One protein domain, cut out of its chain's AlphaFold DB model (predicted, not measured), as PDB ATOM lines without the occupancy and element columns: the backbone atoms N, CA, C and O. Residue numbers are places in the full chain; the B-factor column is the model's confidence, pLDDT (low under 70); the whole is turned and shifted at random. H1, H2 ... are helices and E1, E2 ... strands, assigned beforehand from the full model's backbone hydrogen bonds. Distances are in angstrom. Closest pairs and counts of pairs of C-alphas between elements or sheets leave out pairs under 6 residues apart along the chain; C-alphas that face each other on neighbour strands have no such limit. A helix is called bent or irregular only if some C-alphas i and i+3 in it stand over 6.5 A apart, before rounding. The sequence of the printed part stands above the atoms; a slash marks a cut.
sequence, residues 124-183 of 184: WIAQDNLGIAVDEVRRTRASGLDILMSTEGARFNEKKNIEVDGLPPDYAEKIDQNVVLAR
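What this domain is: This is residues 124 to 183 of the 184 residues of the protein "Hypothetical protein" of Didymodactylos carnosus (UniProt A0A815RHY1). A loose, flat domain: a small hairpin of two short strands, E1 and E2, sits at one side, H1 runs away from it and the chain returns through residues 143 to 153 in an open loop, and the far part of H2, from residue 171 on, sticks out as a free arm. The printed part has 60 residues with two named helices and two named strands, in the order H1, E1, E2, H2 along the chain. The one sheet has the order E1 - E2 and is antiparallel, and the class is mostly helix. The whole is loose, with a radius of gyration of the C-alphas of 14.2 A, and spans 43 by 30 by 10 A.

How they stand to each other: Start at the sheet, where E1, residues 154 to 156, and E2, residues 162 to 164, are antiparallel neighbours, their directions at 151 degrees. They form a hairpin with a tight link of 5 residues. Look at C-alphas that face each other: 154 and 164 are 4.5 A apart, and 156 and 162 are 4.6 A apart. N 155 and O 163 are within hydrogen-bond range at 2.8 A, and so are N 163 and O 155 at 2.8 A. Going outward, H1, residues 132 to 142, is apart from E2, with no C-alpha of the one within 8 A of the other. H2, residues 169 to 181, is apart from both H1 and E1. In H1 every O i to N i+4 pair is within hydrogen-bond range, while in H2 7 of 9 are.

Where its parts are: Find E1 at C-alpha 154, (-10.112, 30.319, -38.529); from there it runs 7.2 A to C-alpha 156. E2 follows from Ile 162 to Val 164, 6.5 A long. Then go back to Ile 132, whose C-alpha is at (-3.758, 19.457, -33.309); H1 runs 15.0 A from there to Ala 142. H2 runs 19.6 A from Pro 169 to Leu 181, where C-alpha 181 is at (-20.336, 51.035, -21.201). H2 is neither bent nor irregular, but only just: C-alphas 169 and 172 are 6.0 A apart.

The domain as a whole: The two C-alphas farthest apart are those of Lys 159 and Arg 183, at 45.1 A. Residues 171 to 183, of which 171 to 181 belong to H2, stand free; the body without them has 47 residues and spans 34 by 24 by 9 A. The printed part has no cut. The link from H1 to E1, 11 residues, is long, and the link from E2 to H2, 4 residues, is tight. The mean pLDDT of the printed part is 79.4; look in the B-factor column at residues 172 to 183, which are under 70.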
ATOM      1  N   TRP A 124      -4.845  33.466 -31.781       91.06
ATOM      2  CA  TRP A 124      -5.739  32.895 -32.775       91.06
ATOM      3  C   TRP A 124      -5.030  31.812 -33.589       91.06
ATOM      4  O   TRP A 124      -4.037  32.086 -34.264       91.06
ATOM      5  N   ILE A 125      -5.520  30.575 -33.511       91.44
ATOM      6  CA  ILE A 125      -4.925  29.410 -34.175       91.44
ATOM      7  C   ILE A 125      -5.948  28.837 -35.152       91.44
ATOM      8  O   ILE A 125      -7.063  28.520 -34.761       91.44
ATOM      9  N   ALA A 126      -5.593  28.667 -36.422       91.44
ATOM     10  CA  ALA A 126      -6.508  28.062 -37.388       91.44
ATOM     11  C   ALA A 126      -6.756  26.577 -37.075       91.44
ATOM     12  O   ALA A 126      -5.821  25.818 -36.812       91.44
ATOM     13  N   GLN A 127      -8.016  26.149 -37.136       91.50
ATOM     14  CA  GLN A 127      -8.397  24.759 -36.936       91.50
ATOM     15  C   GLN A 127      -7.886  23.892 -38.091       91.50
ATOM     16  O   GLN A 127      -8.244  24.099 -39.252       91.50
ATOM     17  N   ASP A 128      -7.063  22.901 -37.763       90.44
ATOM     18  CA  ASP A 128      -6.588  21.890 -38.706       90.44
ATOM     19  C   ASP A 128      -7.501  20.650 -38.756       90.44
ATOM     20  O   ASP A 128      -8.374  20.446 -37.907       90.44
ATOM     21  N   ASN A 129      -7.269  19.796 -39.757       86.69
ATOM     22  CA  ASN A 129      -8.015  18.547 -39.952       86.69
ATOM     23  C   ASN A 129      -7.532  17.399 -39.045       86.69
ATOM     24  O   ASN A 129      -8.195  16.368 -38.963       86.69
ATOM     25  N   LEU A 130      -6.371  17.542 -38.401       87.44
ATOM     26  CA  LEU A 130      -5.746  16.523 -37.551       87.44
ATOM     27  C   LEU A 130      -6.138  16.670 -36.068       87.44
ATOM     28  O   LEU A 130      -5.798  15.814 -35.256       87.44
ATOM     29  N   GLY A 131      -6.851  17.740 -35.715       87.12
ATOM     30  CA  GLY A 131      -7.229  18.091 -34.353       87.12
ATOM     31  C   GLY A 131      -6.094  18.662 -33.499       87.12
ATOM     32  O   GLY A 131      -6.287  18.793 -32.292       87.12
ATOM     33  N   ILE A 132      -4.938  19.014 -34.076       92.12
ATOM     34  CA  ILE A 132      -3.758  19.457 -33.309       92.12
ATOM     35  C   ILE A 132      -4.031  20.816 -32.662       92.12
ATOM     36  O   ILE A 132      -3.828  20.968 -31.462       92.12
ATOM     37  N   ALA A 133      -4.572  21.772 -33.415       91.38
ATOM     38  CA  ALA A 133      -4.934  23.095 -32.916       91.38
ATOM     39  C   ALA A 133      -5.929  23.029 -31.743       91.38
ATOM     40  O   ALA A 133      -5.794  23.752 -30.759       91.38
ATOM     41  N   VAL A 134      -6.911  22.125 -31.817       91.69
ATOM     42  CA  VAL A 134      -7.903  21.929 -30.746       91.69
ATOM     43  C   VAL A 134      -7.264  21.288 -29.516       91.69
ATOM     44  O   VAL A 134      -7.587  21.660 -28.386       91.69
ATOM     45  N   ASP A 135      -6.368  20.321 -29.718       93.69
ATOM     46  CA  ASP A 135      -5.666  19.671 -28.616       93.69
ATOM     47  C   ASP A 135      -4.680  20.621 -27.926       93.69
ATOM     48  O   ASP A 135      -4.601  20.616 -26.701       93.69
ATOM     49  N   GLU A 136      -4.007  21.499 -28.672       92.69
ATOM     50  CA  GLU A 136      -3.112  22.518 -28.114       92.69
ATOM     51  C   GLU A 136      -3.877  23.501 -27.222       92.69
ATOM     52  O   GLU A 136      -3.522  23.676 -26.059       92.69
ATOM     53  N   VAL A 137      -5.012  24.034 -27.697       91.38
ATOM     54  CA  VAL A 137      -5.886  24.897 -26.878       91.38
ATOM     55  C   VAL A 137      -6.313  24.187 -25.592       91.38
ATOM     56  O   VAL A 137      -6.324  24.786 -24.515       91.38
ATOM     57  N   ARG A 138      -6.658  22.896 -25.672       90.94
ATOM     58  CA  ARG A 138      -7.027  22.100 -24.495       90.94
ATOM     59  C   ARG A 138      -5.849  21.939 -23.532       90.94
ATOM     60  O   ARG A 138      -6.043  22.095 -22.328       90.94
ATOM     61  N   ARG A 139      -4.651  21.638 -24.040       93.12
ATOM     62  CA  ARG A 139      -3.432  21.467 -23.235       93.12
ATOM     63  C   ARG A 139      -3.038  22.754 -22.530       93.12
ATOM     64  O   ARG A 139      -2.782  22.703 -21.334       93.12
ATOM     65  N   THR A 140      -3.058  23.892 -23.221       91.62
ATOM     66  CA  THR A 140      -2.747  25.197 -22.620       91.62
ATOM     67  C   THR A 140      -3.767  25.585 -21.549       91.62
ATOM     68  O   THR A 140      -3.397  26.067 -20.482       91.62
ATOM     69  N   ARG A 141      -5.060  25.310 -21.772       88.81
ATOM     70  CA  ARG A 141      -6.091  25.524 -20.740       88.81
ATOM     71  C   ARG A 141      -5.878  24.625 -19.519       88.81
ATOM     72  O   ARG A 141      -6.105  25.055 -18.395       88.81
ATOM     73  N   ALA A 142      -5.430  23.388 -19.731       90.81
ATOM     74  CA  ALA A 142      -5.165  22.431 -18.659       90.81
ATOM     75  C   ALA A 142      -3.828  22.667 -17.935       90.81
ATOM     76  O   ALA A 142      -3.680  22.251 -16.789       90.81
ATOM     77  N   SER A 143      -2.857  23.333 -18.569       88.94
ATOM     78  CA  SER A 143      -1.543  23.597 -17.975       88.94
ATOM     79  C   SER A 143      -1.570  24.689 -16.903       88.94
ATOM     80  O   SER A 143      -0.552  24.921 -16.256       88.94
ATOM     81  N   GLY A 144      -2.709  25.367 -16.715       86.19
ATOM     82  CA  GLY A 144      -2.872  26.427 -15.717       86.19
ATOM     83  C   GLY A 144      -2.087  27.699 -16.039       86.19
ATOM     84  O   GLY A 144      -1.992  28.587 -15.196       86.19
ATOM     85  N   LEU A 145      -1.524  27.794 -17.250       85.62
ATOM     86  CA  LEU A 145      -0.989  29.053 -17.738       85.62
ATOM     87  C   LEU A 145      -2.174  29.930 -18.122       85.62
ATOM     88  O   LEU A 145      -3.025  29.524 -18.911       85.62
ATOM     89  N   ASP A 146      -2.205  31.141 -17.580       85.88
ATOM     90  CA  ASP A 146      -3.089  32.187 -18.066       85.88
ATOM     91  C   ASP A 146      -2.600  32.570 -19.467       85.88
ATOM     92  O   ASP A 146      -1.704  33.392 -19.607       85.88
ATOM     93  N   ILE A 147      -3.062  31.887 -20.512       88.88
ATOM     94  CA  ILE A 147      -2.814  32.209 -21.922       88.88
ATOM     95  C   ILE A 147      -4.129  31.975 -22.653       88.88
ATOM     96  O   ILE A 147      -4.654  30.860 -22.668       88.88
ATOM     97  N   LEU A 148      -4.665  33.029 -23.265       88.06
ATOM     98  CA  LEU A 148      -5.913  32.943 -24.008       88.06
ATOM     99  C   LEU A 148      -5.616  32.437 -25.418       88.06
ATOM    100  O   LEU A 148      -4.790  33.006 -26.129       88.06
ATOM    101  N   MET A 149      -6.282  31.354 -25.812       90.19
ATOM    102  CA  MET A 149      -6.183  30.771 -27.148       90.19
ATOM    103  C   MET A 149      -7.575  30.413 -27.674       90.19
ATOM    104  O   MET A 149      -8.402  29.851 -26.940       90.19
ATOM    105  N   SER A 150      -7.817  30.696 -28.953       89.00
ATOM    106  CA  SER A 150      -9.052  30.339 -29.652       89.00
ATOM    107  C   SER A 150      -8.775  29.840 -31.070       89.00
ATOM    108  O   SER A 150      -7.824  30.263 -31.726       89.00
ATOM    109  N   THR A 151      -9.631  28.923 -31.529       89.25
ATOM    110  CA  THR A 151      -9.658  28.396 -32.908       89.25
ATOM    111  C   THR A 151     -10.906  28.822 -33.676       89.25
ATOM    112  O   THR A 151     -11.130  28.404 -34.810       89.25
ATOM    113  N   GLU A 152     -11.745  29.646 -33.054       86.25
ATOM    114  CA  GLU A 152     -13.016  30.079 -33.615       86.25
ATOM    115  C   GLU A 152     -12.802  30.979 -34.829       86.25
ATOM    116  O   GLU A 152     -11.985  31.891 -34.784       86.25
ATOM    117  N   GLY A 153     -13.519  30.726 -35.922       84.44
ATOM    118  CA  GLY A 153     -13.470  31.591 -37.101       84.44
ATOM    119  C   GLY A 153     -12.174  31.520 -37.914       84.44
ATOM    120  O   GLY A 153     -12.012  32.334 -38.810       84.44
ATOM    121  N   ALA A 154     -11.263  30.574 -37.658       89.75
ATOM    122  CA  ALA A 154     -10.112  30.319 -38.529       89.75
ATOM    123  C   ALA A 154      -9.958  28.817 -38.794       89.75
ATOM    124  O   ALA A 154      -9.948  28.018 -37.859       89.75
ATOM    125  N   ARG A 155      -9.810  28.412 -40.057       89.31
ATOM    126  CA  ARG A 155      -9.704  27.003 -40.471       89.31
ATOM    127  C   ARG A 155      -8.710  26.831 -41.613       89.31
ATOM    128  O   ARG A 155      -8.534  27.721 -42.433       89.31
ATOM    129  N   PHE A 156      -8.070  25.670 -41.693       90.50
ATOM    130  CA  PHE A 156      -7.308  25.283 -42.878       90.50
ATOM    131  C   PHE A 156      -8.213  24.685 -43.963       90.50
ATOM    132  O   PHE A 156      -8.970  23.753 -43.705       90.50
ATOM    133  N   ASN A 157      -8.076  25.168 -45.195       86.44
ATOM    134  CA  ASN A 157      -8.666  24.541 -46.376       86.44
ATOM    135  C   ASN A 157      -7.791  23.355 -46.855       86.44
ATOM    136  O   ASN A 157      -6.618  23.235 -46.492       86.44
ATOM    137  N   GLU A 158      -8.310  22.494 -47.732       85.06
ATOM    138  CA  GLU A 158      -7.635  21.305 -48.288       85.06
ATOM    139  C   GLU A 158      -6.312  21.633 -49.003       85.06
ATOM    140  O   GLU A 158      -5.397  20.810 -49.072       85.06
ATOM    141  N   LYS A 159      -6.169  22.873 -49.488       86.00
ATOM    142  CA  LYS A 159      -4.946  23.402 -50.114       86.00
ATOM    143  C   LYS A 159      -3.898  23.907 -49.108       86.00
ATOM    144  O   LYS A 159      -2.907  24.491 -49.533       86.00
ATOM    145  N   LYS A 160      -4.101  23.686 -47.801       82.56
ATOM    146  CA  LYS A 160      -3.272  24.186 -46.680       82.56
ATOM    147  C   LYS A 160      -3.228  25.715 -46.543       82.56
ATOM    148  O   LYS A 160      -2.335  26.244 -45.888       82.56
ATOM    149  N   ASN A 161      -4.196  26.416 -47.123       87.06
ATOM    150  CA  ASN A 161      -4.387  27.850 -46.908       87.06
ATOM    151  C   ASN A 161      -5.298  28.079 -45.699       87.06
ATOM    152  O   ASN A 161      -6.140  27.231 -45.410       87.06
ATOM    153  N   ILE A 162      -5.137  29.213 -45.016       88.38
ATOM    154  CA  ILE A 162      -5.991  29.603 -43.890       88.38
ATOM    155  C   ILE A 162      -7.184  30.397 -44.429       88.38
ATOM    156  O   ILE A 162      -7.000  31.379 -45.146       88.38
ATOM    157  N   GLU A 163      -8.386  29.971 -44.065       89.94
ATOM    158  CA  GLU A 163      -9.649  30.669 -44.287       89.94
ATOM    159  C   GLU A 163     -10.151  31.223 -42.953       89.94
ATOM    160  O   GLU A 163     -10.070  30.552 -41.920       89.94
ATOM    161  N   VAL A 164     -10.607  32.473 -42.972       89.31
ATOM    162  CA  VAL A 164     -11.022  33.221 -41.785       89.31
ATOM    163  C   VAL A 164     -12.468  33.675 -41.967       89.31
ATOM    164  O   VAL A 164     -12.758  34.457 -42.869       89.31
ATOM    165  N   ASP A 165     -13.347  33.205 -41.086       83.00
ATOM    166  CA  ASP A 165     -14.803  33.376 -41.140       83.00
ATOM    167  C   ASP A 165     -15.311  34.413 -40.119       83.00
ATOM    168  O   ASP A 165     -16.351  34.228 -39.487       83.00
ATOM    169  N   GLY A 166     -14.584  35.517 -39.922       79.69
ATOM    170  CA  GLY A 166     -15.062  36.607 -39.070       79.69
ATOM    171  C   GLY A 166     -13.982  37.486 -38.455       79.69
ATOM    172  O   GLY A 166     -12.833  37.524 -38.893       79.69
ATOM    173  N   LEU A 167     -14.400  38.232 -37.434       81.81
ATOM    174  CA  LEU A 167     -13.527  39.085 -36.641       81.81
ATOM    175  C   LEU A 167     -12.632  38.231 -35.726       81.81
ATOM    176  O   LEU A 167     -13.035  37.136 -35.327       81.81
ATOM    177  N   PRO A 168     -11.443  38.730 -35.349       81.69
ATOM    178  CA  PRO A 168     -10.601  38.060 -34.371       81.69
ATOM    179  C   PRO A 168     -11.344  37.822 -33.042       81.69
ATOM    180  O   PRO A 168     -12.143  38.671 -32.640       81.69
ATOM    181  N   PRO A 169     -11.033  36.740 -32.306       80.69
ATOM    182  CA  PRO A 169     -11.710  36.390 -31.053       80.69
ATOM    183  C   PRO A 169     -11.686  37.494 -29.977       80.69
ATOM    184  O   PRO A 169     -12.657  37.667 -29.252       80.69
ATOM    185  N   ASP A 170     -10.611  38.284 -29.917       76.44
ATOM    186  CA  ASP A 170     -10.437  39.422 -28.989       76.44
ATOM    187  C   ASP A 170     -11.191  40.699 -29.442       76.44
ATOM    188  O   ASP A 170     -11.260  41.708 -28.747       76.44
ATOM    189  N   TYR A 171     -11.766  40.698 -30.646       70.00
ATOM    190  CA  TYR A 171     -12.515  41.845 -31.158       70.00
ATOM    191  C   TYR A 171     -13.979  41.834 -30.693       70.00
ATOM    192  O   TYR A 171     -14.569  42.896 -30.514       70.00
ATOM    193  N   ALA A 172     -14.561  40.652 -30.463       59.16
ATOM    194  CA  ALA A 172     -15.937  40.513 -29.982       59.16
ATOM    195  C   ALA A 172     -16.107  41.048 -28.548       59.16
ATOM    196  O   ALA A 172     -17.067  41.763 -28.270       59.16
ATOM    197  N   GLU A 173     -15.131  40.801 -27.670       57.56
ATOM    198  CA  GLU A 173     -15.142  41.308 -26.290       57.56
ATOM    199  C   GLU A 173     -15.095  42.845 -26.240       57.56
ATOM    200  O   GLU A 173     -15.797  43.463 -25.443       57.56
ATOM    201  N   LYS A 174     -14.353  43.485 -27.156       55.81
ATOM    202  CA  LYS A 174     -14.294  44.955 -27.265       55.81
ATOM    203  C   LYS A 174     -15.625  45.575 -27.696       55.81
ATOM    204  O   LYS A 174     -15.928  46.701 -27.304       55.81
ATOM    205  N   ILE A 175     -16.423  44.860 -28.492       52.59
ATOM    206  CA  ILE A 175     -17.758  45.314 -28.900       52.59
ATOM    207  C   ILE A 175     -18.719  45.225 -27.711       52.59
ATOM    208  O   ILE A 175     -19.408  46.202 -27.426       52.59
ATOM    209  N   ASP A 176     -18.715  44.113 -26.976       50.16
ATOM    210  CA  ASP A 176     -19.574  43.948 -25.800       50.16
ATOM    211  C   ASP A 176     -19.186  44.892 -24.654       50.16
ATOM    212  O   ASP A 176     -20.070  45.483 -24.038       50.16
ATOM    213  N   GLN A 177     -17.894  45.137 -24.408       50.16
ATOM    214  CA  GLN A 177     -17.457  46.128 -23.414       50.16
ATOM    215  C   GLN A 177     -17.909  47.549 -23.781       50.16
ATOM    216  O   GLN A 177     -18.433  48.257 -22.926       50.16
ATOM    217  N   ASN A 178     -17.813  47.950 -25.053       42.59
ATOM    218  CA  ASN A 178     -18.317  49.255 -25.500       42.59
ATOM    219  C   ASN A 178     -19.853  49.357 -25.447       42.59
ATOM    220  O   ASN A 178     -20.387  50.437 -25.207       42.59
ATOM    221  N   VAL A 179     -20.579  48.251 -25.636       41.06
ATOM    222  CA  VAL A 179     -22.049  48.209 -25.521       41.06
ATOM    223  C   VAL A 179     -22.508  48.196 -24.058       41.06
ATOM    224  O   VAL A 179     -23.544  48.779 -23.741       41.06
ATOM    225  N   VAL A 180     -21.747  47.573 -23.155       37.19
ATOM    226  CA  VAL A 180     -22.001  47.593 -21.705       37.19
ATOM    227  C   VAL A 180     -21.695  48.972 -21.117       37.19
ATOM    228  O   VAL A 180     -22.480  49.460 -20.308       37.19
ATOM    229  N   LEU A 181     -20.636  49.647 -21.577       39.53
ATOM    230  CA  LEU A 181     -20.336  51.035 -21.201       39.53
ATOM    231  C   LEU A 181     -21.355  52.046 -21.757       39.53
ATOM    232  O   LEU A 181     -21.526  53.111 -21.180       39.53
ATOM    233  N   ALA A 182     -22.077  51.707 -22.829       37.19
ATOM    234  CA  ALA A 182     -23.182  52.510 -23.364       37.19
ATOM    235  C   ALA A 182     -24.554  52.196 -22.724       37.19
ATOM    236  O   ALA A 182     -25.573  52.739 -23.156       37.19
ATOM    237  N   ARG A 183     -24.610  51.285 -21.738       34.34
ATOM    238  CA  ARG A 183     -25.842  50.853 -21.050       34.34
ATOM    239  C   ARG A 183     -25.983  51.362 -19.610       34.34
ATOM    240  O   ARG A 183     -26.914  50.922 -18.932       34.34
TER     241      ARG A 183